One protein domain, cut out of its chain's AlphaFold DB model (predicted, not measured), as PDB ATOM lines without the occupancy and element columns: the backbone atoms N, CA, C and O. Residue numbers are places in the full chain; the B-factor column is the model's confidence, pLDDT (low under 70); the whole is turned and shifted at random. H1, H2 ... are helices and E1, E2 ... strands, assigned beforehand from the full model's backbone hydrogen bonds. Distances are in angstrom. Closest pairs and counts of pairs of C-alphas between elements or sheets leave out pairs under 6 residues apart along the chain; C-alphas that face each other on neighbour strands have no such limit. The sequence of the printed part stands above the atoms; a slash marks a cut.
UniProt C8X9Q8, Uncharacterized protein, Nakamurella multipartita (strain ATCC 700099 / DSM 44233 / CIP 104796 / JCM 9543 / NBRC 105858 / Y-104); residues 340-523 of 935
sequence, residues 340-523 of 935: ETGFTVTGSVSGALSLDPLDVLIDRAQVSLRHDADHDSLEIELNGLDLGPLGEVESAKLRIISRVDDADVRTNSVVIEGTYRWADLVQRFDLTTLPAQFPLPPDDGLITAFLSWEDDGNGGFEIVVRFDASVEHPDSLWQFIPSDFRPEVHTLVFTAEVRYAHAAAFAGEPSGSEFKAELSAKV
ATOM      1  N   GLU A 340      88.262 121.136 101.448       83.56
ATOM      2  CA  GLU A 340      89.322 120.620 100.570       83.56
ATOM      3  C   GLU A 340      90.702 120.575 101.244       83.56
ATOM      4  O   GLU A 340      91.571 119.819 100.811       83.56
ATOM      5  N   THR A 341      90.907 121.388 102.279       84.50
ATOM      6  CA  THR A 341      92.203 121.650 102.920       84.50
ATOM      7  C   THR A 341      92.320 121.088 104.330       84.50
ATOM      8  O   THR A 341      93.432 120.980 104.841       84.50
ATOM      9  N   GLY A 342      91.202 120.740 104.962       90.25
ATOM     10  CA  GLY A 342      91.195 120.292 106.338       90.25
ATOM     11  C   GLY A 342      89.803 120.047 106.907       90.25
ATOM     12  O   GLY A 342      88.807 119.876 106.195       90.25
ATOM     13  N   PHE A 343      89.739 119.984 108.233       91.69
ATOM     14  CA  PHE A 343      88.475 119.898 108.956       91.69
ATOM     15  C   PHE A 343      88.562 120.574 110.316       91.69
ATOM     16  O   PHE A 343      89.612 120.616 110.954       91.69
ATOM     17  N   THR A 344      87.415 121.055 110.788       92.31
ATOM     18  CA  THR A 344      87.230 121.491 112.174       92.31
ATOM     19  C   THR A 344      85.993 120.804 112.730       92.31
ATOM     20  O   THR A 344      84.887 120.964 112.207       92.31
ATOM     21  N   VAL A 345      86.189 120.022 113.788       93.56
ATOM     22  CA  VAL A 345      85.134 119.275 114.476       93.56
ATOM     23  C   VAL A 345      85.117 119.653 115.947       93.56
ATOM     24  O   VAL A 345      86.157 119.837 116.572       93.56
ATOM     25  N   THR A 346      83.924 119.769 116.514       96.44
ATOM     26  CA  THR A 346      83.721 120.142 117.915       96.44
ATOM     27  C   THR A 346      82.761 119.175 118.578       96.44
ATOM     28  O   THR A 346      81.909 118.578 117.924       96.44
ATOM     29  N   GLY A 347      82.889 118.987 119.884       95.75
ATOM     30  CA  GLY A 347      82.007 118.084 120.607       95.75
ATOM     31  C   GLY A 347      82.382 117.953 122.067       95.75
ATOM     32  O   GLY A 347      82.669 118.951 122.728       95.75
ATOM     33  N   SER A 348      82.361 116.726 122.589       95.19
ATOM     34  CA  SER A 348      82.686 116.474 123.993       95.19
ATOM     35  C   SER A 348      83.660 115.326 124.202       95.19
ATOM     36  O   SER A 348      83.607 114.316 123.497       95.19
ATOM     37  N   VAL A 349      84.493 115.482 125.229       95.75
ATOM     38  CA  VAL A 349      85.494 114.507 125.658       95.75
ATOM     39  C   VAL A 349      85.339 114.187 127.146       95.75
ATOM     40  O   VAL A 349      84.965 115.058 127.934       95.75
ATOM     41  N   SER A 350      85.613 112.944 127.540       95.69
ATOM     42  CA  SER A 350      85.842 112.556 128.938       95.69
ATOM     43  C   SER A 350      87.102 111.710 129.056       95.69
ATOM     44  O   SER A 350      87.437 110.979 128.121       95.69
ATOM     45  N   GLY A 351      87.782 111.770 130.196       94.69
ATOM     46  CA  GLY A 351      89.058 111.095 130.380       94.69
ATOM     47  C   GLY A 351      89.846 111.580 131.590       94.69
ATOM     48  O   GLY A 351      89.277 112.113 132.539       94.69
ATOM     49  N   ALA A 352      91.162 111.417 131.537       95.69
ATOM     50  CA  ALA A 352      92.095 111.914 132.537       95.69
ATOM     51  C   ALA A 352      93.333 112.509 131.857       95.69
ATOM     52  O   ALA A 352      93.891 111.915 130.936       95.69
ATOM     53  N   LEU A 353      93.763 113.677 132.322       95.06
ATOM     54  CA  LEU A 353      95.015 114.319 131.940       95.06
ATOM     55  C   LEU A 353      96.003 114.160 133.094       95.06
ATOM     56  O   LEU A 353      95.678 114.526 134.219       95.06
ATOM     57  N   SER A 354      97.191 113.643 132.811       94.31
ATOM     58  CA  SER A 354      98.293 113.549 133.769       94.31
ATOM     59  C   SER A 354      99.514 114.230 133.161       94.31
ATOM     60  O   SER A 354     100.071 113.746 132.183       94.31
ATOM     61  N   LEU A 355      99.891 115.385 133.696       91.62
ATOM     62  CA  LEU A 355     101.035 116.202 133.295       91.62
ATOM     63  C   LEU A 355     101.740 116.624 134.576       91.62
ATOM     64  O   LEU A 355     101.190 117.456 135.267       91.62
ATOM     65  N   ASP A 356     102.917 116.116 134.932       86.12
ATOM     66  CA  ASP A 356     103.540 116.457 136.227       86.12
ATOM     67  C   ASP A 356     103.667 117.996 136.405       86.12
ATOM     68  O   ASP A 356     104.278 118.649 135.545       86.12
ATOM     69  N   PRO A 357     103.081 118.624 137.457       85.94
ATOM     70  CA  PRO A 357     102.429 118.046 138.656       85.94
ATOM     71  C   PRO A 357     100.881 118.019 138.667       85.94
ATOM     72  O   PRO A 357     100.262 117.820 139.711       85.94
ATOM     73  N   LEU A 358     100.242 118.286 137.538       89.25
ATOM     74  CA  LEU A 358      98.802 118.310 137.287       89.25
ATOM     75  C   LEU A 358      98.215 116.930 136.956       89.25
ATOM     76  O   LEU A 358      98.469 116.366 135.897       89.25
ATOM     77  N   ASP A 359      97.301 116.458 137.803       91.50
ATOM     78  CA  ASP A 359      96.425 115.321 137.509       91.50
ATOM     79  C   ASP A 359      94.961 115.782 137.511       91.50
ATOM     80  O   ASP A 359      94.424 116.199 138.540       91.50
ATOM     81  N   VAL A 360      94.299 115.708 136.356       92.50
ATOM     82  CA  VAL A 360      92.952 116.250 136.134       92.50
ATOM     83  C   VAL A 360      92.025 115.152 135.637       92.50
ATOM     84  O   VAL A 360      92.252 114.564 134.578       92.50
ATOM     85  N   LEU A 361      90.936 114.906 136.366       93.56
ATOM     86  CA  LEU A 361      89.843 114.065 135.884       93.56
ATOM     87  C   LEU A 361      88.876 114.910 135.048       93.56
ATOM     88  O   LEU A 361      88.338 115.910 135.520       93.56
ATOM     89  N   ILE A 362      88.637 114.493 133.810       94.00
ATOM     90  CA  ILE A 362      87.763 115.169 132.855       94.00
ATOM     91  C   ILE A 362      86.451 114.383 132.772       94.00
ATOM     92  O   ILE A 362      86.309 113.473 131.958       94.00
ATOM     93  N   ASP A 363      85.463 114.741 133.595       90.88
ATOM     94  CA  ASP A 363      84.142 114.090 133.559       90.88
ATOM     95  C   ASP A 363      83.439 114.310 132.209       90.88
ATOM     96  O   ASP A 363      82.878 113.388 131.604       90.88
ATOM     97  N   ARG A 364      83.447 115.571 131.758       93.44
ATOM     98  CA  ARG A 364      82.959 116.030 130.456       93.44
ATOM     99  C   ARG A 364      83.497 117.431 130.169       93.44
ATOM    100  O   ARG A 364      83.179 118.363 130.901       93.44
ATOM    101  N   ALA A 365      84.227 117.580 129.075       95.00
ATOM    102  CA  ALA A 365      84.736 118.853 128.578       95.00
ATOM    103  C   ALA A 365      84.296 119.087 127.131       95.00
ATOM    104  O   ALA A 365      84.031 118.125 126.401       95.00
ATOM    105  N   GLN A 366      84.214 120.353 126.724       96.25
ATOM    106  CA  GLN A 366      84.105 120.700 125.312       96.25
ATOM    107  C   GLN A 366      85.464 120.471 124.652       96.25
ATOM    108  O   GLN A 366      86.504 120.764 125.239       96.25
ATOM    109  N   VAL A 367      85.448 119.910 123.449       96.25
ATOM    110  CA  VAL A 367      86.659 119.606 122.689       96.25
ATOM    111  C   VAL A 367      86.519 120.109 121.265       96.25
ATOM    112  O   VAL A 367      85.433 120.046 120.686       96.25
ATOM    113  N   SER A 368      87.619 120.591 120.710       95.88
ATOM    114  CA  SER A 368      87.770 120.923 119.301       95.88
ATOM    115  C   SER A 368      88.965 120.163 118.752       95.88
ATOM    116  O   SER A 368      90.030 120.157 119.365       95.88
ATOM    117  N   LEU A 369      88.789 119.517 117.608       93.94
ATOM    118  CA  LEU A 369      89.876 118.954 116.826       93.94
ATOM    119  C   LEU A 369      89.891 119.645 115.467       93.94
ATOM    120  O   LEU A 369      88.883 119.679 114.757       93.94
ATOM    121  N   ARG A 370      91.054 120.175 115.110       93.50
ATOM    122  CA  ARG A 370      91.306 120.812 113.830       93.50
ATOM    123  C   ARG A 370      92.508 120.184 113.136       93.50
ATOM    124  O   ARG A 370      93.536 119.955 113.769       93.50
ATOM    125  N   HIS A 371      92.354 119.955 111.840       91.06
ATOM    126  CA  HIS A 371      93.422 119.588 110.920       91.06
ATOM    127  C   HIS A 371      93.540 120.679 109.857       91.06
ATOM    128  O   HIS A 371      92.546 120.978 109.191       91.06
ATOM    129  N   ASP A 372      94.740 121.236 109.714       88.25
ATOM    130  CA  ASP A 372      95.135 122.154 108.646       88.25
ATOM    131  C   ASP A 372      96.381 121.600 107.926       88.25
ATOM    132  O   ASP A 372      97.050 120.700 108.431       88.25
ATOM    133  N   ALA A 373      96.764 122.207 106.796       81.75
ATOM    134  CA  ALA A 373      97.936 121.799 106.010       81.75
ATOM    135  C   ALA A 373      99.265 121.754 106.798       81.75
ATOM    136  O   ALA A 373     100.139 120.959 106.464       81.75
ATOM    137  N   ASP A 374      99.418 122.591 107.832       81.56
ATOM    138  CA  ASP A 374     100.685 122.750 108.562       81.56
ATOM    139  C   ASP A 374     100.700 122.075 109.947       81.56
ATOM    140  O   ASP A 374     101.763 121.915 110.552       81.56
ATOM    141  N   HIS A 375      99.531 121.757 110.518       87.12
ATOM    142  CA  HIS A 375      99.442 121.230 111.882       87.12
ATOM    143  C   HIS A 375      98.092 120.578 112.202       87.12
ATOM    144  O   HIS A 375      97.046 120.956 111.677       87.12
ATOM    145  N   ASP A 376      98.134 119.664 113.172       90.38
ATOM    146  CA  ASP A 376      96.962 119.144 113.872       90.38
ATOM    147  C   ASP A 376      96.850 119.836 115.237       90.38
ATOM    148  O   ASP A 376      97.859 120.062 115.913       90.38
ATOM    149  N   SER A 377      95.636 120.159 115.681       92.75
ATOM    150  CA  SER A 377      95.414 120.701 117.025       92.75
ATOM    151  C   SER A 377      94.204 120.093 117.721       92.75
ATOM    152  O   SER A 377      93.120 119.987 117.149       92.75
ATOM    153  N   LEU A 378      94.395 119.719 118.985       94.06
ATOM    154  CA  LEU A 378      93.352 119.281 119.903       94.06
ATOM    155  C   LEU A 378      93.234 120.300 121.030       94.06
ATOM    156  O   LEU A 378      94.201 120.572 121.741       94.06
ATOM    157  N   GLU A 379      92.041 120.843 121.209       96.25
ATOM    158  CA  GLU A 379      91.747 121.826 122.242       96.25
ATOM    159  C   GLU A 379      90.658 121.295 123.171       96.25
ATOM    160  O   GLU A 379      89.610 120.865 122.698       96.25
ATOM    161  N   ILE A 380      90.889 121.325 124.483       96.00
ATOM    162  CA  ILE A 380      89.948 120.850 125.503       96.00
ATOM    163  C   ILE A 380      89.695 121.973 126.510       96.00
ATOM    164  O   ILE A 380      90.631 122.488 127.118       96.00
ATOM    165  N   GLU A 381      88.431 122.337 126.707       95.50
ATOM    166  CA  GLU A 381      88.013 123.321 127.711       95.50
ATOM    167  C   GLU A 381      87.847 122.648 129.081       95.50
ATOM    168  O   GLU A 381      86.965 121.812 129.291       95.50
ATOM    169  N   LEU A 382      88.715 123.011 130.018       93.88
ATOM    170  CA  LEU A 382      88.783 122.498 131.381       93.88
ATOM    171  C   LEU A 382      88.177 123.526 132.344       93.88
ATOM    172  O   LEU A 382      88.453 124.716 132.236       93.88
ATOM    173  N   ASN A 383      87.380 123.077 133.312       89.81
ATOM    174  CA  ASN A 383      86.751 123.958 134.303       89.81
ATOM    175  C   ASN A 383      87.258 123.634 135.710       89.81
ATOM    176  O   ASN A 383      87.392 122.455 136.039       89.81
ATOM    177  N   GLY A 384      87.473 124.660 136.542       85.62
ATOM    178  CA  GLY A 384      87.877 124.493 137.947       85.62
ATOM    179  C   GLY A 384      89.238 123.813 138.105       85.62
ATOM    180  O   GLY A 384      89.373 122.857 138.866       85.62
ATOM    181  N   LEU A 385      90.227 124.252 137.324       90.50
ATOM    182  CA  LEU A 385      91.551 123.640 137.289       90.50
ATOM    183  C   LEU A 385      92.490 124.324 138.285       90.50
ATOM    184  O   LEU A 385      92.730 125.522 138.164       90.50
ATOM    185  N   ASP A 386      93.058 123.571 139.229       87.69
ATOM    186  CA  ASP A 386      94.116 124.065 140.115       87.69
ATOM    187  C   ASP A 386      95.482 123.950 139.432       87.69
ATOM    188  O   ASP A 386      96.030 122.858 139.305       87.69
ATOM    189  N   LEU A 387      96.033 125.084 138.998       87.94
ATOM    190  CA  LEU A 387      97.334 125.195 138.338       87.94
ATOM    191  C   LEU A 387      98.496 125.362 139.340       87.94
ATOM    192  O   LEU A 387      99.499 126.017 139.046       87.94
ATOM    193  N   GLY A 388      98.374 124.777 140.536       84.81
ATOM    194  CA  GLY A 388      99.429 124.726 141.546       84.81
ATOM    195  C   GLY A 388      99.697 126.105 142.167       84.81
ATOM    196  O   GLY A 388      98.788 126.684 142.765       84.81
ATOM    197  N   PRO A 389     100.910 126.682 142.047       81.31
ATOM    198  CA  PRO A 389     101.205 128.026 142.558       81.31
ATOM    199  C   PRO A 389     100.285 129.125 142.009       81.31
ATOM    200  O   PRO A 389     100.034 130.120 142.694       81.31
ATOM    201  N   LEU A 390      99.755 128.944 140.792       84.00
ATOM    202  CA  LEU A 390      98.820 129.893 140.176       84.00
ATOM    203  C   LEU A 390      97.420 129.823 140.809       84.00
ATOM    204  O   LEU A 390      96.683 130.810 140.807       84.00
ATOM    205  N   GLY A 391      97.091 128.692 141.437       85.06
ATOM    206  CA  GLY A 391      95.802 128.402 142.047       85.06
ATOM    207  C   GLY A 391      94.722 127.965 141.064       85.06
ATOM    208  O   GLY A 391      94.986 127.625 139.914       85.06
ATOM    209  N   GLU A 392      93.485 127.983 141.555       88.31
ATOM    210  CA  GLU A 392      92.302 127.552 140.814       88.31
ATOM    211  C   GLU A 392      91.864 128.583 139.764       88.31
ATOM    212  O   GLU A 392      91.718 129.770 140.067       88.31
ATOM    213  N   VAL A 393      91.614 128.105 138.545       89.69
ATOM    214  CA  VAL A 393      91.053 128.872 137.426       89.69
ATOM    215  C   VAL A 393      89.645 128.387 137.131       89.69
ATOM    216  O   VAL A 393      89.412 127.184 137.006       89.69
ATOM    217  N   GLU A 394      88.711 129.323 136.952       86.88
ATOM    218  CA  GLU A 394      87.330 128.984 136.591       86.88
ATOM    219  C   GLU A 394      87.262 128.256 135.240       86.88
ATOM    220  O   GLU A 394      86.576 127.241 135.129       86.88
ATOM    221  N   SER A 395      88.012 128.744 134.246       89.56
ATOM    222  CA  SER A 395      88.089 128.188 132.894       89.56
ATOM    223  C   SER A 395      89.536 128.182 132.410       89.56
ATOM    224  O   SER A 395      90.208 129.213 132.417       89.56
ATOM    225  N   ALA A 396      89.984 127.028 131.936       93.31
ATOM    226  CA  ALA A 396      91.268 126.828 131.292       93.31
ATOM    227  C   ALA A 396      91.082 126.084 129.965       93.31
ATOM    228  O   ALA A 396      90.095 125.385 129.751       93.31
ATOM    229  N   LYS A 397      92.037 126.218 129.056       95.50
ATOM    230  CA  LYS A 397      92.028 125.563 127.756       95.50
ATOM    231  C   LYS A 397      93.333 124.804 127.583       95.50
ATOM    232  O   LYS A 397      94.396 125.408 127.482       95.50
ATOM    233  N   LEU A 398      93.253 123.480 127.555       95.19
ATOM    234  CA  LEU A 398      94.365 122.639 127.132       95.19
ATOM    235  C   LEU A 398      94.446 122.693 125.610       95.19
ATOM    236  O   LEU A 398      93.456 122.428 124.933       95.19
ATOM    237  N   ARG A 399      95.617 123.011 125.074       95.06
ATOM    238  CA  ARG A 399      95.916 123.016 123.644       95.06
ATOM    239  C   ARG A 399      97.087 122.078 123.403       95.06
ATOM    240  O   ARG A 399      98.159 122.259 123.976       95.06
ATOM    241  N   ILE A 400      96.862 121.079 122.562       92.44
ATOM    242  CA  ILE A 400      97.879 120.145 122.092       92.44
ATOM    243  C   ILE A 400      98.041 120.406 120.604       92.44
ATOM    244  O   ILE A 400      97.091 120.230 119.843       92.44
ATOM    245  N   ILE A 401      99.218 120.863 120.196       90.38
ATOM    246  CA  ILE A 401      99.521 121.164 118.796       90.38
ATOM    247  C   ILE A 401     100.585 120.177 118.333       90.38
ATOM    248  O   ILE A 401     101.674 120.136 118.897       90.38
ATOM    249  N   SER A 402     100.266 119.398 117.304       87.12
ATOM    250  CA  SER A 402     101.194 118.476 116.654       87.12
ATOM    251  C   SER A 402     101.624 119.077 115.321       87.12
ATOM    252  O   SER A 402     100.797 119.264 114.426       87.12
ATOM    253  N   ARG A 403     102.920 119.361 115.172       84.81
ATOM    254  CA  ARG A 403     103.520 119.767 113.893       84.81
ATOM    255  C   ARG A 403     104.354 118.637 113.320       84.81
ATOM    256  O   ARG A 403     105.125 118.010 114.048       84.81
ATOM    257  N   VAL A 404     104.205 118.404 112.021       71.25
ATOM    258  CA  VAL A 404     105.083 117.520 111.254       71.25
ATOM    259  C   VAL A 404     106.217 118.387 110.713       71.25
ATOM    260  O   VAL A 404     105.969 119.288 109.919       71.25
ATOM    261  N   ASP A 405     107.440 118.178 111.200       69.00
ATOM    262  CA  ASP A 405     108.626 118.850 110.651       69.00
ATOM    263  C   ASP A 405     109.095 118.154 109.356       69.00
ATOM    264  O   ASP A 405     108.707 117.015 109.089       69.00
ATOM    265  N   ASP A 406     109.992 118.782 108.588       61.41
ATOM    266  CA  ASP A 406     110.540 118.282 107.307       61.41
ATOM    267  C   ASP A 406     111.167 116.869 107.401       61.41
ATOM    268  O   ASP A 406     111.423 116.209 106.390       61.41
ATOM    269  N   ALA A 407     111.446 116.398 108.620       55.22
ATOM    270  CA  ALA A 407     111.996 115.082 108.930       55.22
ATOM    271  C   ALA A 407     110.943 114.023 109.333       55.22
ATOM    272  O   ALA A 407     111.333 112.973 109.848       55.22
ATOM    273  N   ASP A 408     109.641 114.291 109.160       61.44
ATOM    274  CA  ASP A 408     108.514 113.480 109.669       61.44
ATOM    275  C   ASP A 408     108.507 113.308 111.205       61.44
ATOM    276  O   ASP A 408     107.815 112.450 111.763       61.44
ATOM    277  N   VAL A 409     109.271 114.134 111.927       58.34
ATOM    278  CA  VAL A 409     109.272 114.135 113.392       58.34
ATOM    279  C   VAL A 409     108.081 114.956 113.866       58.34
ATOM    280  O   VAL A 409     107.992 116.156 113.609       58.34
ATOM    281  N   ARG A 410     107.159 114.298 114.573       67.75
ATOM    282  CA  ARG A 410     106.020 114.956 115.214       67.75
ATOM    283  C   ARG A 410     106.473 115.592 116.516       67.75
ATOM    284  O   ARG A 410     106.902 114.889 117.428       67.75
ATOM    285  N   THR A 411     106.366 116.911 116.597       68.69
ATOM    286  CA  THR A 411     106.565 117.649 117.848       68.69
ATOM    287  C   THR A 411     105.204 118.018 118.420       68.69
ATOM    288  O   THR A 411     104.426 118.719 117.773       68.69
ATOM    289  N   ASN A 412     104.912 117.509 119.620       80.62
ATOM    290  CA  ASN A 412     103.721 117.868 120.382       80.62
ATOM    291  C   ASN A 412     104.088 119.023 121.314       80.62
ATOM    292  O   ASN A 412     104.929 118.851 122.194       80.62
ATOM    293  N   SER A 413     103.464 120.187 121.144       87.56
ATOM    294  CA  SER A 413     103.495 121.237 122.160       87.56
ATOM    295  C   SER A 413     102.215 121.188 122.984       87.56
ATOM    296  O   SER A 413     101.107 121.106 122.449       87.56
ATOM    297  N   VAL A 414     102.381 121.205 124.304       90.94
ATOM    298  CA  VAL A 414     101.288 121.154 125.275       90.94
ATOM    299  C   VAL A 414     101.255 122.481 126.000       90.94
ATOM    300  O   VAL A 414     102.245 122.877 126.617       90.94
ATOM    301  N   VAL A 415     100.121 123.166 125.918       93.88
ATOM    302  CA  VAL A 415      99.913 124.455 126.571       93.88
ATOM    303  C   VAL A 415      98.589 124.418 127.315       93.88
ATOM    304  O   VAL A 415      97.566 124.071 126.730       93.88
ATOM    305  N   ILE A 416      98.586 124.797 128.589       94.31
ATOM    306  CA  ILE A 416      97.355 125.133 129.304       94.31
ATOM    307  C   ILE A 416      97.244 126.648 129.378       94.31
ATOM    308  O   ILE A 416      98.116 127.325 129.913       94.31
ATOM    309  N   GLU A 417      96.156 127.170 128.840       94.62
ATOM    310  CA  GLU A 417      95.807 128.582 128.857       94.62
ATOM    311  C   GLU A 417      94.755 128.824 129.944       94.62
ATOM    312  O   GLU A 417      93.675 128.248 129.884       94.62
ATOM    313  N   GLY A 418      95.052 129.639 130.953       91.62
ATOM    314  CA  GLY A 418      94.113 130.001 132.018       91.62
ATOM    315  C   GLY A 418      93.918 131.510 132.095       91.62
ATOM    316  O   GLY A 418      94.888 132.259 132.009       91.62
ATOM    317  N   THR A 419      92.682 131.963 132.292       89.81
ATOM    318  CA  THR A 419      92.378 133.395 132.439       89.81
ATOM    319  C   THR A 419      92.245 133.772 133.911       89.81
ATOM    320  O   THR A 419      91.423 133.209 134.630       89.81
ATOM    321  N   TYR A 420      93.013 134.767 134.345       86.62
ATOM    322  CA  TYR A 420      93.076 135.263 135.719       86.62
ATOM    323  C   TYR A 420      92.766 136.756 135.786       86.62
ATOM    324  O   TYR A 420      92.910 137.480 134.800       86.62
ATOM    325  N   ARG A 421      92.402 137.240 136.975       84.00
ATOM    326  CA  ARG A 421      92.430 138.675 137.280       84.00
ATOM    327  C   ARG A 421      93.785 139.052 137.861       84.00
ATOM    328  O   ARG A 421      94.339 138.311 138.674       84.00
ATOM    329  N   TRP A 422      94.286 140.228 137.501       80.31
ATOM    330  CA  TRP A 422      95.564 140.730 138.003       80.31
ATOM    331  C   TRP A 422      95.625 140.803 139.524       80.31
ATOM    332  O   TRP A 422      96.592 140.317 140.110       80.31
ATOM    333  N   ALA A 423      94.565 141.288 140.176       79.56
ATOM    334  CA  ALA A 423      94.493 141.334 141.635       79.56
ATOM    335  C   ALA A 423      94.754 139.969 142.309       79.56
ATOM    336  O   ALA A 423      95.418 139.912 143.349       79.56
ATOM    337  N   ASP A 424      94.286 138.872 141.704       80.06
ATOM    338  CA  ASP A 424      94.453 137.524 142.256       80.06
ATOM    339  C   ASP A 424      95.916 137.064 142.160       80.06
ATOM    340  O   ASP A 424      96.429 136.430 143.083       80.06
ATOM    341  N   LEU A 425      96.616 137.423 141.079       78.19
ATOM    342  CA  LEU A 425      98.034 137.102 140.894       78.19
ATOM    343  C   LEU A 425      98.950 137.998 141.745       78.19
ATOM    344  O   LEU A 425      99.902 137.491 142.337       78.19
ATOM    345  N   VAL A 426      98.632 139.290 141.897       76.69
ATOM    346  CA  VAL A 426      99.377 140.226 142.765       76.69
ATOM    347  C   VAL A 426      99.458 139.714 144.195       76.69
ATOM    348  O   VAL A 426     100.530 139.739 144.802       76.69
ATOM    349  N   GLN A 427      98.332 139.239 144.730       73.88
ATOM    350  CA  GLN A 427      98.276 138.711 146.087       73.88
ATOM    351  C   GLN A 427      99.075 137.406 146.231       73.88
ATOM    352  O   GLN A 427      99.682 137.173 147.274       73.88
ATOM    353  N   ARG A 428      99.069 136.550 145.202       73.94
ATOM    354  CA  ARG A 428      99.724 135.230 145.226       73.94
ATOM    355  C   ARG A 428     101.243 135.310 145.111       73.94
ATOM    356  O   ARG A 428     101.934 134.534 145.768       73.94
ATOM    357  N   PHE A 429     101.745 136.249 144.317       71.38
ATOM    358  CA  PHE A 429     103.174 136.441 144.052       71.38
ATOM    359  C   PHE A 429     103.835 137.519 144.926       71.38
ATOM    360  O   PHE A 429     104.969 137.907 144.667       71.38
ATOM    361  N   ASP A 430     103.119 138.033 145.933       71.06
ATOM    362  CA  ASP A 430     103.542 139.145 146.800       71.06
ATOM    363  C   ASP A 430     104.133 140.348 146.036       71.06
ATOM    364  O   ASP A 430     105.077 141.021 146.468       71.06
ATOM    365  N   LEU A 431     103.525 140.669 144.886       70.81
ATOM    366  CA  LEU A 431     103.960 141.784 144.034       70.81
ATOM    367  C   LEU A 431     103.721 143.146 144.704       70.81
ATOM    368  O   LEU A 431     104.196 144.169 144.220       70.81
ATOM    369  N   THR A 432     103.026 143.169 145.848       67.44
ATOM    370  CA  THR A 432     102.800 144.371 146.663       67.44
ATOM    371  C   THR A 432     104.078 144.966 147.255       67.44
ATOM    372  O   THR A 432     104.091 146.137 147.634       67.44
ATOM    373  N   THR A 433     105.155 144.181 147.321       64.44
ATOM    374  CA  THR A 433     106.476 144.642 147.764       64.44
ATOM    375  C   THR A 433     107.281 145.352 146.675       64.44
ATOM    376  O   THR A 433     108.291 145.988 146.995       64.44
ATOM    377  N   LEU A 434     106.843 145.293 145.409       64.50
ATOM    378  CA  LEU A 434     107.482 146.038 144.331       64.50
ATOM    379  C   LEU A 434     107.352 147.551 144.590       64.50
ATOM    380  O   LEU A 434     106.339 148.012 145.125       64.50
ATOM    381  N   PRO A 435     108.363 148.363 144.227       59.09
ATOM    382  CA  PRO A 435     108.263 149.814 144.336       59.09
ATOM    383  C   PRO A 435     106.997 150.331 143.639       59.09
ATOM    384  O   PRO A 435     106.694 149.900 142.534       59.09
ATOM    385  N   ALA A 436     106.302 151.317 144.220       61.38
ATOM    386  CA  ALA A 436     105.064 151.886 143.651       61.38
ATOM    387  C   ALA A 436     105.222 152.492 142.235       61.38
ATOM    388  O   ALA A 436     104.240 152.867 141.607       61.38
ATOM    389  N   GLN A 437     106.463 152.638 141.769       57.75
ATOM    390  CA  GLN A 437     106.825 153.130 140.440       57.75
ATOM    391  C   GLN A 437     106.940 151.999 139.403       57.75
ATOM    392  O   GLN A 437     107.138 152.273 138.223       57.75
ATOM    393  N   PHE A 438     106.862 150.737 139.834       60.19
ATOM    394  CA  PHE A 438     106.918 149.584 138.951       60.19
ATOM    395  C   PHE A 438     105.600 149.492 138.166       60.19
ATOM    396  O   PHE A 438     104.531 149.493 138.782       60.19
ATOM    397  N   PRO A 439     105.637 149.434 136.826       62.78
ATOM    398  CA  PRO A 439     104.424 149.386 136.027       62.78
ATOM    399  C   PRO A 439     103.752 148.018 136.183       62.78
ATOM    400  O   PRO A 439     104.242 147.019 135.663       62.78
ATOM    401  N   LEU A 440     102.633 147.977 136.905       69.12
ATOM    402  CA  LEU A 440     101.780 146.796 137.019       69.12
ATOM    403  C   LEU A 440     100.472 147.042 136.247       69.12
ATOM    404  O   LEU A 440     100.001 148.184 136.215       69.12
ATOM    405  N   PRO A 441      99.876 146.007 135.628       68.19
ATOM    406  CA  PRO A 441      98.521 146.088 135.097       68.19
ATOM    407  C   PRO A 441      97.519 146.593 136.155       68.19
ATOM    408  O   PRO A 441      97.756 146.440 137.357       68.19
ATOM    409  N   PRO A 442      96.393 147.203 135.745       70.31
ATOM    410  CA  PRO A 442      95.335 147.566 136.683       70.31
ATOM    411  C   PRO A 442      94.731 146.315 137.342       70.31
ATOM    412  O   PRO A 442      94.715 145.238 136.747       70.31
ATOM    413  N   ASP A 443      94.221 146.455 138.569       69.94
ATOM    414  CA  ASP A 443      93.717 145.339 139.393       69.94
ATOM    415  C   ASP A 443      92.589 144.524 138.727       69.94
ATOM    416  O   ASP A 443      92.433 143.333 139.008       69.94
ATOM    417  N   ASP A 444      91.808 145.150 137.845       69.19
ATOM    418  CA  ASP A 444      90.729 144.532 137.070       69.19
ATOM    419  C   ASP A 444      91.180 143.965 135.713       69.19
ATOM    420  O   ASP A 444      90.367 143.374 134.999       69.19
ATOM    421  N   GLY A 445      92.464 144.094 135.374       72.12
ATOM    422  CA  GLY A 445      93.042 143.549 134.153       72.12
ATOM    423  C   GLY A 445      92.890 142.030 134.082       72.12
ATOM    424  O   GLY A 445      93.208 141.312 135.036       72.12
ATOM    425  N   LEU A 446      92.413 141.542 132.936       81.44
ATOM    426  CA  LEU A 446      92.413 140.118 132.614       81.44
ATOM    427  C   LEU A 446      93.786 139.720 132.075       81.44
ATOM    428  O   LEU A 446      94.352 140.394 131.215       81.44
ATOM    429  N   ILE A 447      94.305 138.612 132.588       85.00
ATOM    430  CA  ILE A 447      95.603 138.057 132.212       85.00
ATOM    431  C   ILE A 447      95.379 136.648 131.735       85.00
ATOM    432  O   ILE A 447      94.724 135.854 132.410       85.00
ATOM    433  N   THR A 448      95.996 136.325 130.617       89.88
ATOM    434  CA  THR A 448      96.071 134.960 130.139       89.88
ATOM    435  C   THR A 448      97.410 134.378 130.572       89.88
ATOM    436  O   THR A 448      98.461 134.846 130.144       89.88
ATOM    437  N   ALA A 449      97.385 133.377 131.448       90.06
ATOM    438  CA  ALA A 449      98.564 132.595 131.787       90.06
ATOM    439  C   ALA A 449      98.653 131.379 130.862       90.06
ATOM    440  O   ALA A 449      97.696 130.617 130.732       90.06
ATOM    441  N   PHE A 450      99.812 131.181 130.256       92.62
ATOM    442  CA  PHE A 450     100.175 130.035 129.443       92.62
ATOM    443  C   PHE A 450     101.169 129.196 130.231       92.62
ATOM    444  O   PHE A 450     102.250 129.667 130.581       92.62
ATOM    445  N   LEU A 451     100.794 127.959 130.510       92.81
ATOM    446  CA  LEU A 451     101.641 126.957 131.132       92.81
ATOM    447  C   LEU A 451     102.073 125.969 130.052       92.81
ATOM    448  O   LEU A 451     101.222 125.261 129.512       92.81
ATOM    449  N   SER A 452     103.358 125.936 129.715       92.88
ATOM    450  CA  SER A 452     103.910 125.026 128.708       92.88
ATOM    451  C   SER A 452     105.013 124.143 129.273       92.88
ATOM    452  O   SER A 452     105.754 124.548 130.168       92.88
ATOM    453  N   TRP A 453     105.129 122.938 128.719       91.38
ATOM    454  CA  TRP A 453     106.198 121.991 129.022       91.38
ATOM    455  C   TRP A 453     107.159 121.950 127.838       91.38
ATOM    456  O   TRP A 453     106.782 121.528 126.744       91.38
ATOM    457  N   GLU A 454     108.386 122.418 128.047       89.88
ATOM    458  CA  GLU A 454     109.444 122.452 127.034       89.88
ATOM    459  C   GLU A 454     110.485 121.367 127.346       89.88
ATOM    460  O   GLU A 454     110.845 121.177 128.504       89.88
ATOM    461  N   ASP A 455     110.956 120.635 126.333       85.00
ATOM    462  CA  ASP A 455     112.038 119.650 126.500       85.00
ATOM    463  C   ASP A 455     113.330 120.372 126.920       85.00
ATOM    464  O   ASP A 455     113.782 121.303 126.248       85.00
ATOM    465  N   ASP A 456     113.933 119.940 128.030       83.00
ATOM    466  CA  ASP A 456     115.162 120.530 128.574       83.00
ATOM    467  C   ASP A 456     116.444 120.059 127.851       83.00
ATOM    468  O   ASP A 456     117.562 120.453 128.206       83.00
ATOM    469  N   GLY A 457     116.302 119.181 126.851       82.81
ATOM    470  CA  GLY A 457     117.387 118.580 126.076       82.81
ATOM    471  C   GLY A 457     118.152 117.472 126.810       82.81
ATOM    472  O   GLY A 457     119.067 116.874 126.237       82.81
ATOM    473  N   ASN A 458     117.793 117.174 128.060       81.31
ATOM    474  CA  ASN A 458     118.376 116.133 128.909       81.31
ATOM    475  C   ASN A 458     117.380 115.002 129.229       81.31
ATOM    476  O   ASN A 458     117.681 114.138 130.059       81.31
ATOM    477  N   GLY A 459     116.229 114.974 128.552       78.69
ATOM    478  CA  GLY A 459     115.166 113.992 128.772       78.69
ATOM    479  C   GLY A 459     114.247 114.334 129.947       78.69
ATOM    480  O   GLY A 459     113.562 113.440 130.449       78.69
ATOM    481  N   GLY A 460     114.265 115.588 130.405       85.00
ATOM    482  CA  GLY A 460     113.297 116.174 131.323       85.00
ATOM    483  C   GLY A 460     112.466 117.265 130.642       85.00
ATOM    484  O   GLY A 460     112.626 117.547 129.457       85.00
ATOM    485  N   PHE A 461     111.573 117.882 131.413       87.25
ATOM    486  CA  PHE A 461     110.761 119.002 130.949       87.25
ATOM    487  C   PHE A 461     110.923 120.196 131.883       87.25
ATOM    488  O   PHE A 461     110.787 120.073 133.106       87.25
ATOM    489  N   GLU A 462     111.177 121.350 131.286       89.50
ATOM    490  CA  GLU A 462     111.068 122.650 131.921       89.50
ATOM    491  C   GLU A 462     109.607 123.110 131.861       89.50
ATOM    492  O   GLU A 462     108.946 122.986 130.828       89.50
ATOM    493  N   ILE A 463     109.094 123.649 132.967       89.06
ATOM    494  CA  ILE A 463     107.775 124.285 132.988       89.06
ATOM    495  C   ILE A 463     107.971 125.782 132.788       89.06
ATOM    496  O   ILE A 463     108.589 126.451 133.621       89.06
ATOM    497  N   VAL A 464     107.407 126.310 131.708       89.75
ATOM    498  CA  VAL A 464     107.420 127.737 131.392       89.75
ATOM    499  C   VAL A 464     106.035 128.309 131.660       89.75
ATOM    500  O   VAL A 464     105.035 127.845 131.114       89.75
ATOM    501  N   VAL A 465     105.977 129.318 132.523       88.25
ATOM    502  CA  VAL A 465     104.765 130.081 132.817       88.25
ATOM    503  C   VAL A 465     104.905 131.451 132.181       88.25
ATOM    504  O   VAL A 465     105.736 132.252 132.611       88.25
ATOM    505  N   ARG A 466     104.079 131.737 131.178       89.38
ATOM    506  CA  ARG A 466     104.009 133.050 130.538       89.38
ATOM    507  C   ARG A 466     102.692 133.728 130.872       89.38
ATOM    508  O   ARG A 466     101.643 133.132 130.693       89.38
ATOM    509  N   PHE A 467     102.718 134.973 131.308       85.75
ATOM    510  CA  PHE A 467     101.526 135.783 131.539       85.75
ATOM    511  C   PHE A 467     101.447 136.855 130.471       85.75
ATOM    512  O   PHE A 467     102.358 137.670 130.406       85.75
ATOM    513  N   ASP A 468     100.369 136.888 129.696       86.38
ATOM    514  CA  ASP A 468     100.086 137.977 128.768       86.38
ATOM    515  C   ASP A 468      98.901 138.799 129.291       86.38
ATOM    516  O   ASP A 468      97.835 138.259 129.591       86.38
ATOM    517  N   ALA A 469      99.078 140.115 129.413       80.50
ATOM    518  CA  ALA A 469      98.034 141.036 129.854       80.50
ATOM    519  C   ALA A 469      97.911 142.203 128.873       80.50
ATOM    520  O   ALA A 469      98.872 142.942 128.650       80.50
ATOM    521  N   SER A 470      96.717 142.392 128.310       72.19
ATOM    522  CA  SER A 470      96.390 143.582 127.521       72.19
ATOM    523  C   SER A 470      95.744 144.622 128.429       72.19
ATOM    524  O   SER A 470      94.775 144.320 129.123       72.19
ATOM    525  N   VAL A 471      96.255 145.855 128.427       69.75
ATOM    526  CA  VAL A 471      95.713 146.930 129.273       69.75
ATOM    527  C   VAL A 471      94.751 147.807 128.481       69.75
ATOM    528  O   VAL A 471      95.150 148.461 127.523       69.75
ATOM    529  N   GLU A 472      93.485 147.857 128.910       65.75
ATOM    530  CA  GLU A 472      92.445 148.677 128.263       65.75
ATOM    531  C   GLU A 472      92.681 150.191 128.415       65.75
ATOM    532  O   GLU A 472      92.294 150.963 127.543       65.75
ATOM    533  N   HIS A 473      93.336 150.625 129.501       68.44
ATOM    534  CA  HIS A 473      93.615 152.040 129.804       68.44
ATOM    535  C   HIS A 473      95.125 152.293 129.983       68.44
ATOM    536  O   HIS A 473      95.607 152.491 131.110       68.44
ATOM    537  N   PRO A 474      95.903 152.265 128.890       69.88
ATOM    538  CA  PRO A 474      97.362 152.248 128.958       69.88
ATOM    539  C   PRO A 474      97.986 153.583 129.412       69.88
ATOM    540  O   PRO A 474      99.126 153.601 129.875       69.88
ATOM    541  N   ASP A 475      97.228 154.685 129.398       67.06
ATOM    542  CA  ASP A 475      97.667 156.014 129.869       67.06
ATOM    543  C   ASP A 475      98.047 156.053 131.362       67.06
ATOM    544  O   ASP A 475      98.707 156.985 131.834       67.06
ATOM    545  N   SER A 476      97.635 155.039 132.128       67.12
ATOM    546  CA  SER A 476      97.991 154.884 133.540       67.12
ATOM    547  C   SER A 476      99.489 154.629 133.769       67.12
ATOM    548  O   SER A 476      99.995 154.983 134.833       67.12
ATOM    549  N   LEU A 477     100.215 154.117 132.765       66.50
ATOM    550  CA  LEU A 477     101.647 153.802 132.854       66.50
ATOM    551  C   LEU A 477     102.515 155.044 133.140       66.50
ATOM    552  O   LEU A 477     103.508 154.967 133.857       66.50
ATOM    553  N   TRP A 478     102.125 156.208 132.610       68.38
ATOM    554  CA  TRP A 478     102.936 157.433 132.621       68.38
ATOM    555  C   TRP A 478     102.449 158.484 133.622       68.38
ATOM    556  O   TRP A 478     102.727 159.673 133.465       68.38
ATOM    557  N   GLN A 479     101.708 158.093 134.665       67.94
ATOM    558  CA  GLN A 479     101.135 159.055 135.616       67.94
ATOM    559  C   GLN A 479     102.182 159.911 136.346       67.94
ATOM    560  O   GLN A 479     101.871 161.041 136.734       67.94
ATOM    561  N   PHE A 480     103.410 159.409 136.493       63.59
ATOM    562  CA  PHE A 480     104.533 160.143 137.078       63.59
ATOM    563  C   PHE A 480     105.077 161.260 136.169       63.59
ATOM    564  O   PHE A 480     105.739 162.173 136.659       63.59
ATOM    565  N   ILE A 481     104.783 161.220 134.866       65.50
ATOM    566  CA  ILE A 481     105.105 162.289 133.917       65.50
ATOM    567  C   ILE A 481     103.975 163.336 133.969       65.50
ATOM    568  O   ILE A 481     102.797 162.955 134.015       65.50
ATOM    569  N   PRO A 482     104.266 164.653 133.969       65.25
ATOM    570  CA  PRO A 482     103.222 165.675 133.873       65.25
ATOM    571  C   PRO A 482     102.377 165.493 132.602       65.25
ATOM    572  O   PRO A 482     102.905 165.096 131.568       65.25
ATOM    573  N   SER A 483     101.072 165.791 132.665       70.75
ATOM    574  CA  SER A 483     100.101 165.474 131.598       70.75
ATOM    575  C   SER A 483     100.522 165.933 130.205       70.75
ATOM    576  O   SER A 483     100.325 165.202 129.243       70.75
ATOM    577  N   ASP A 484     101.143 167.107 130.114       66.56
ATOM    578  CA  ASP A 484     101.507 167.745 128.844       66.56
ATOM    579  C   ASP A 484     102.726 167.086 128.171       66.56
ATOM    580  O   ASP A 484     103.040 167.382 127.021       66.56
ATOM    581  N   PHE A 485     103.407 166.183 128.883       65.88
ATOM    582  CA  PHE A 485     104.586 165.449 128.421       65.88
ATOM    583  C   PHE A 485     104.357 163.932 128.384       65.88
ATOM    584  O   PHE A 485     105.300 163.179 128.139       65.88
ATOM    585  N   ARG A 486     103.130 163.458 128.644       74.75
ATOM    586  CA  ARG A 486     102.811 162.028 128.568       74.75
ATOM    587  C   ARG A 486     102.732 161.594 127.105       74.75
ATOM    588  O   ARG A 486     102.028 162.250 126.336       74.75
ATOM    589  N   PRO A 487     103.412 160.508 126.711       75.69
ATOM    590  CA  PRO A 487     103.172 159.915 125.408       75.69
ATOM    591  C   PRO A 487     101.766 159.297 125.367       75.69
ATOM    592  O   PRO A 487     101.283 158.762 126.365       75.69
ATOM    593  N   GLU A 488     101.115 159.382 124.210       80.31
ATOM    594  CA  GLU A 488      99.830 158.727 123.946       80.31
ATOM    595  C   GLU A 488     100.104 157.238 123.709       80.31
ATOM    596  O   GLU A 488     100.860 156.887 122.802       80.31
ATOM    597  N   VAL A 489      99.543 156.355 124.539       79.69
ATOM    598  CA  VAL A 489      99.800 154.913 124.433       79.69
ATOM    599  C   VAL A 489      98.684 154.249 123.637       79.69
ATOM    600  O   VAL A 489      97.529 154.254 124.048       79.69
ATOM    601  N   HIS A 490      99.035 153.646 122.503       80.50
ATOM    602  CA  HIS A 490      98.085 152.959 121.630       80.50
ATOM    603  C   HIS A 490      97.852 151.515 122.056       80.50
ATOM    604  O   HIS A 490      96.714 151.057 122.141       80.50
ATOM    605  N   THR A 491      98.937 150.789 122.307       79.12
ATOM    606  CA  THR A 491      98.885 149.398 122.751       79.12
ATOM    607  C   THR A 491      99.925 149.176 123.834       79.12
ATOM    608  O   THR A 491     101.022 149.735 123.792       79.12
ATOM    609  N   LEU A 492      99.554 148.375 124.826       74.56
ATOM    610  CA  LEU A 492     100.418 147.978 125.925       74.56
ATOM    611  C   LEU A 492     100.094 146.528 126.274       74.56
ATOM    612  O   LEU A 492      99.011 146.231 126.781       74.56
ATOM    613  N   VAL A 493     101.035 145.641 125.968       79.06
ATOM    614  CA  VAL A 493     100.936 144.210 126.254       79.06
ATOM    615  C   VAL A 493     102.055 143.854 127.212       79.06
ATOM    616  O   VAL A 493     103.226 143.916 126.840       79.06
ATOM    617  N   PHE A 494     101.703 143.504 128.444       76.50
ATOM    618  CA  PHE A 494     102.653 142.964 129.407       76.50
ATOM    619  C   PHE A 494     102.840 141.479 129.138       76.50
ATOM    620  O   PHE A 494     101.855 140.757 129.022       76.50
ATOM    621  N   THR A 495     104.091 141.044 129.093       80.31
ATOM    622  CA  THR A 495     104.483 139.641 129.065       80.31
ATOM    623  C   THR A 495     105.444 139.382 130.219       80.31
ATOM    624  O   THR A 495     106.539 139.949 130.257       80.31
ATOM    625  N   ALA A 496     105.052 138.528 131.158       79.00
ATOM    626  CA  ALA A 496     105.932 138.044 132.220       79.00
ATOM    627  C   ALA A 496     106.253 136.572 131.979       79.00
ATOM    628  O   ALA A 496     105.335 135.795 131.743       79.00
ATOM    629  N   GLU A 497     107.522 136.181 132.057       82.88
ATOM    630  CA  GLU A 497     107.933 134.785 131.874       82.88
ATOM    631  C   GLU A 497     108.674 134.269 133.110       82.88
ATOM    632  O   GLU A 497     109.583 134.925 133.630       82.88
ATOM    633  N   VAL A 498     108.277 133.084 133.578       83.44
ATOM    634  CA  VAL A 498     108.922 132.353 134.672       83.44
ATOM    635  C   VAL A 498     109.238 130.942 134.212       83.44
ATOM    636  O   VAL A 498     108.375 130.238 133.693       83.44
ATOM    637  N   ARG A 499     110.480 130.523 134.439       86.25
ATOM    638  CA  ARG A 499     111.011 129.224 134.028       86.25
ATOM    639  C   ARG A 499     111.332 128.372 135.248       86.25
ATOM    640  O   ARG A 499     112.104 128.791 136.112       86.25
ATOM    641  N   TYR A 500     110.762 127.172 135.313       85.38
ATOM    642  CA  TYR A 500     111.001 126.205 136.379       85.38
ATOM    643  C   TYR A 500     111.706 124.981 135.810       85.38
ATOM    644  O   TYR A 500     111.151 124.267 134.982       85.38
ATOM    645  N   ALA A 501     112.905 124.695 136.322       83.00
ATOM    646  CA  ALA A 501     113.762 123.621 135.818       83.00
ATOM    647  C   ALA A 501     113.131 122.215 135.866       83.00
ATOM    648  O   ALA A 501     113.628 121.315 135.204       83.00
ATOM    649  N   HIS A 502     112.100 122.000 136.693       84.69
ATOM    650  CA  HIS A 502     111.340 120.749 136.755       84.69
ATOM    651  C   HIS A 502     110.008 120.934 137.504       84.69
ATOM    652  O   HIS A 502     109.856 121.853 138.315       84.69
ATOM    653  N   ALA A 503     109.077 119.992 137.333       82.69
ATOM    654  CA  ALA A 503     107.754 120.004 137.969       82.69
ATOM    655  C   ALA A 503     107.783 120.132 139.501       82.69
ATOM    656  O   ALA A 503     107.027 120.913 140.073       82.69
ATOM    657  N   ALA A 504     108.714 119.457 140.186       84.00
ATOM    658  CA  ALA A 504     108.839 119.586 141.641       84.00
ATOM    659  C   ALA A 504     109.283 120.991 142.108       84.00
ATOM    660  O   ALA A 504     108.998 121.360 143.245       84.00
ATOM    661  N   ALA A 505     109.975 121.768 141.262       82.62
ATOM    662  CA  ALA A 505     110.335 123.152 141.571       82.62
ATOM    663  C   ALA A 505     109.103 124.047 141.438       82.62
ATOM    664  O   ALA A 505     108.865 124.873 142.306       82.62
ATOM    665  N   PHE A 506     108.282 123.811 140.410       84.81
ATOM    666  CA  PHE A 506     106.994 124.478 140.254       84.81
ATOM    667  C   PHE A 506     106.035 124.144 141.411       84.81
ATOM    668  O   PHE A 506     105.562 125.043 142.092       84.81
ATOM    669  N   ALA A 507     105.808 122.864 141.727       81.19
ATOM    670  CA  ALA A 507     104.903 122.449 142.808       81.19
ATOM    671  C   ALA A 507     105.398 122.816 144.221       81.19
ATOM    672  O   ALA A 507     104.599 122.970 145.145       81.19
ATOM    673  N   GLY A 508     106.719 122.889 144.411       75.56
ATOM    674  CA  GLY A 508     107.352 123.187 145.693       75.56
ATOM    675  C   GLY A 508     107.419 124.675 146.032       75.56
ATOM    676  O   GLY A 508     107.789 125.005 147.161       75.56
ATOM    677  N   GLU A 509     107.076 125.551 145.086       73.50
ATOM    678  CA  GLU A 509     107.129 126.998 145.254       73.50
ATOM    679  C   GLU A 509     106.006 127.452 146.209       73.50
ATOM    680  O   GLU A 509     104.820 127.309 145.894       73.50
ATOM    681  N   PRO A 510     106.329 127.943 147.422       67.44
ATOM    682  CA  PRO A 510     105.303 128.337 148.373       67.44
ATOM    683  C   PRO A 510     104.572 129.585 147.872       67.44
ATOM    684  O   PRO A 510     105.194 130.529 147.390       67.44
ATOM    685  N   SER A 511     103.251 129.633 148.062       58.84
ATOM    686  CA  SER A 511     102.460 130.849 147.835       58.84
ATOM    687  C   SER A 511     103.078 132.030 148.603       58.84
ATOM    688  O   SER A 511     103.185 131.955 149.833       58.84
ATOM    689  N   GLY A 512     103.475 133.093 147.898       55.06
ATOM    690  CA  GLY A 512     104.167 134.258 148.463       55.06
ATOM    691  C   GLY A 512     105.701 134.185 148.476       55.06
ATOM    692  O   GLY A 512     106.329 134.936 149.221       55.06
ATOM    693  N   SER A 513     106.325 133.282 147.715       59.41
ATOM    694  CA  SER A 513     107.761 133.369 147.438       59.41
ATOM    695  C   SER A 513     108.096 134.575 146.548       59.41
ATOM    696  O   SER A 513     107.239 135.137 145.868       59.41
ATOM    697  N   GLU A 514     109.363 134.995 146.577       61.56
ATOM    698  CA  GLU A 514     109.863 136.098 145.754       61.56
ATOM    699  C   GLU A 514     109.726 135.749 144.263       61.56
ATOM    700  O   GLU A 514     110.412 134.858 143.756       61.56
ATOM    701  N   PHE A 515     108.834 136.453 143.565       61.34
ATOM    702  CA  PHE A 515     108.558 136.244 142.147       61.34
ATOM    703  C   PHE A 515     109.765 136.635 141.282       61.34
ATOM    704  O   PHE A 515     110.048 137.814 141.067       61.34
ATOM    705  N   LYS A 516     110.485 135.632 140.772       65.62
ATOM    706  CA  LYS A 516     111.635 135.814 139.873       65.62
ATOM    707  C   LYS A 516     111.199 135.663 138.418       65.62
ATOM    708  O   LYS A 516     111.408 134.615 137.817       65.62
ATOM    709  N   ALA A 517     110.592 136.712 137.871       65.19
ATOM    710  CA  ALA A 517     110.208 136.781 136.463       65.19
ATOM    711  C   ALA A 517     110.965 137.888 135.733       65.19
ATOM    712  O   ALA A 517     111.242 138.944 136.308       65.19
ATOM    713  N   GLU A 518     111.231 137.680 134.444       68.00
ATOM    714  CA  GLU A 518     111.516 138.800 133.550       68.00
ATOM    715  C   GLU A 518     110.172 139.411 133.139       68.00
ATOM    716  O   GLU A 518     109.349 138.760 132.492       68.00
ATOM    717  N   LEU A 519     109.927 140.653 133.560       69.12
ATOM    718  CA  LEU A 519     108.754 141.417 133.155       69.12
ATOM    719  C   LEU A 519     109.127 142.220 131.917       69.12
ATOM    720  O   LEU A 519     110.011 143.079 131.944       69.12
ATOM    721  N   SER A 520     108.436 141.945 130.823       77.94
ATOM    722  CA  SER A 520     108.519 142.733 129.606       77.94
ATOM    723  C   SER A 520     107.163 143.358 129.306       77.94
ATOM    724  O   SER A 520     106.123 142.817 129.662       77.94
ATOM    725  N   ALA A 521     107.145 144.520 128.674       76.44
ATOM    726  CA  ALA A 521     105.934 145.073 128.103       76.44
ATOM    727  C   ALA A 521     106.246 145.614 126.718       76.44
ATOM    728  O   ALA A 521     107.152 146.429 126.549       76.44
ATOM    729  N   LYS A 522     105.502 145.160 125.718       81.50
ATOM    730  CA  LYS A 522     105.515 145.787 124.402       81.50
ATOM    731  C   LYS A 522     104.582 146.981 124.449       81.50
ATOM    732  O   LYS A 522     103.419 146.841 124.825       81.50
ATOM    733  N   VAL A 523     105.104 148.142 124.089       82.19
ATOM    734  CA  VAL A 523     104.364 149.395 124.076       82.19
ATOM    735  C   VAL A 523     104.451 150.019 122.692       82.19
ATOM    736  O   VAL A 523     105.525 150.082 122.101       82.19
TER     737      VAL A 523
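This is residues 340 to 523 of the 935 residues of an uncharacterized protein of Nakamurella multipartita (strain ATCC 700099 / DSM 44233 / CIP 104796 / JCM 9543 / NBRC 105858 / Y-104) (UniProt C8X9Q8). One long, twisted sheet of nine strands makes the body, its strands side by side in chain order; at one end E1 and E2 bend sharply, at residues 350 and 361, and the last residues of E1 and the first residues of E2 fold over toward the small helix H3. At the other end of the longest axis, H2 and the loop after it stick out, while H1 and the loop after it lie at one side of the sheet. The printed part has 184 residues, in the order E1 E2 E3 E4 E5 H1 E6 E7 H2 E8 H3 E9, and the class is mostly strand. The sheet is antiparallel throughout, and E1 to E5 form a meander, each strand the antiparallel neighbour of the one before. The whole is only just compact, close to loose, with a radius of gyration of the C-alphas of 18.9 A and spans of 56 by 43 by 34 A.

E1, residues 343 to 355, begins at C-alpha 343 (88.475, 119.898, 108.956) and bends by 88 degrees at residue 350. E2, residues 358 to 372, is 29.1 A long and bends by 102 degrees at residue 361. E3 is residues 375 to 386, E4 392 to 404, 33.7 A, and E5 410 to 421, 35.1 A. H1 is residues 422 to 428, E6 446 to 455, E7 461 to 470 and H2 474 to 478. E8, residues 488 to 500, is 36.6 A long and bends by 52 degrees at residue 491. H3 is residues 503 to 508, and E9, residues 518 to 523, ends at C-alpha 523 (104.364, 149.395, 124.076).

E1 and E9 are the edge strands. In the hairpin E1 and E2, N 347 and O 367 are 2.9 A apart, within hydrogen-bond range, as are N 377 and O 370 in the hairpin E2 and E3, at 2.8 A. E5 and E6 are antiparallel at 154 degrees, with N 418 and O 449 at 2.8 A; E8 and E9 have N 495 and O 520 at 2.8 A. H3 is on the sheet; its closest C-alphas to E7 are Ala 503 and Ile 463, 6.6 A apart. H1 only grazes the sheet, with residues 422 to 425. H2 has a height over the sheet of 7.4 A and is only just over E8, with 3 of its 5 C-alphas. In H1 and H3 every O i to N i+4 pair is within hydrogen-bond range; in H2 0 of 1 is, and 1 of 2 O i to N i+3 pairs.

The C-alphas of Gly 351 and Asp 484 are the two farthest apart, 58.0 A. The printed part has no cut, and the one long link is H1 to E6, 17 residues. The mean pLDDT of the printed part is 81.3; 43 residues are under 70, among them 432 to 441, 471 to 482 and 510 to 519.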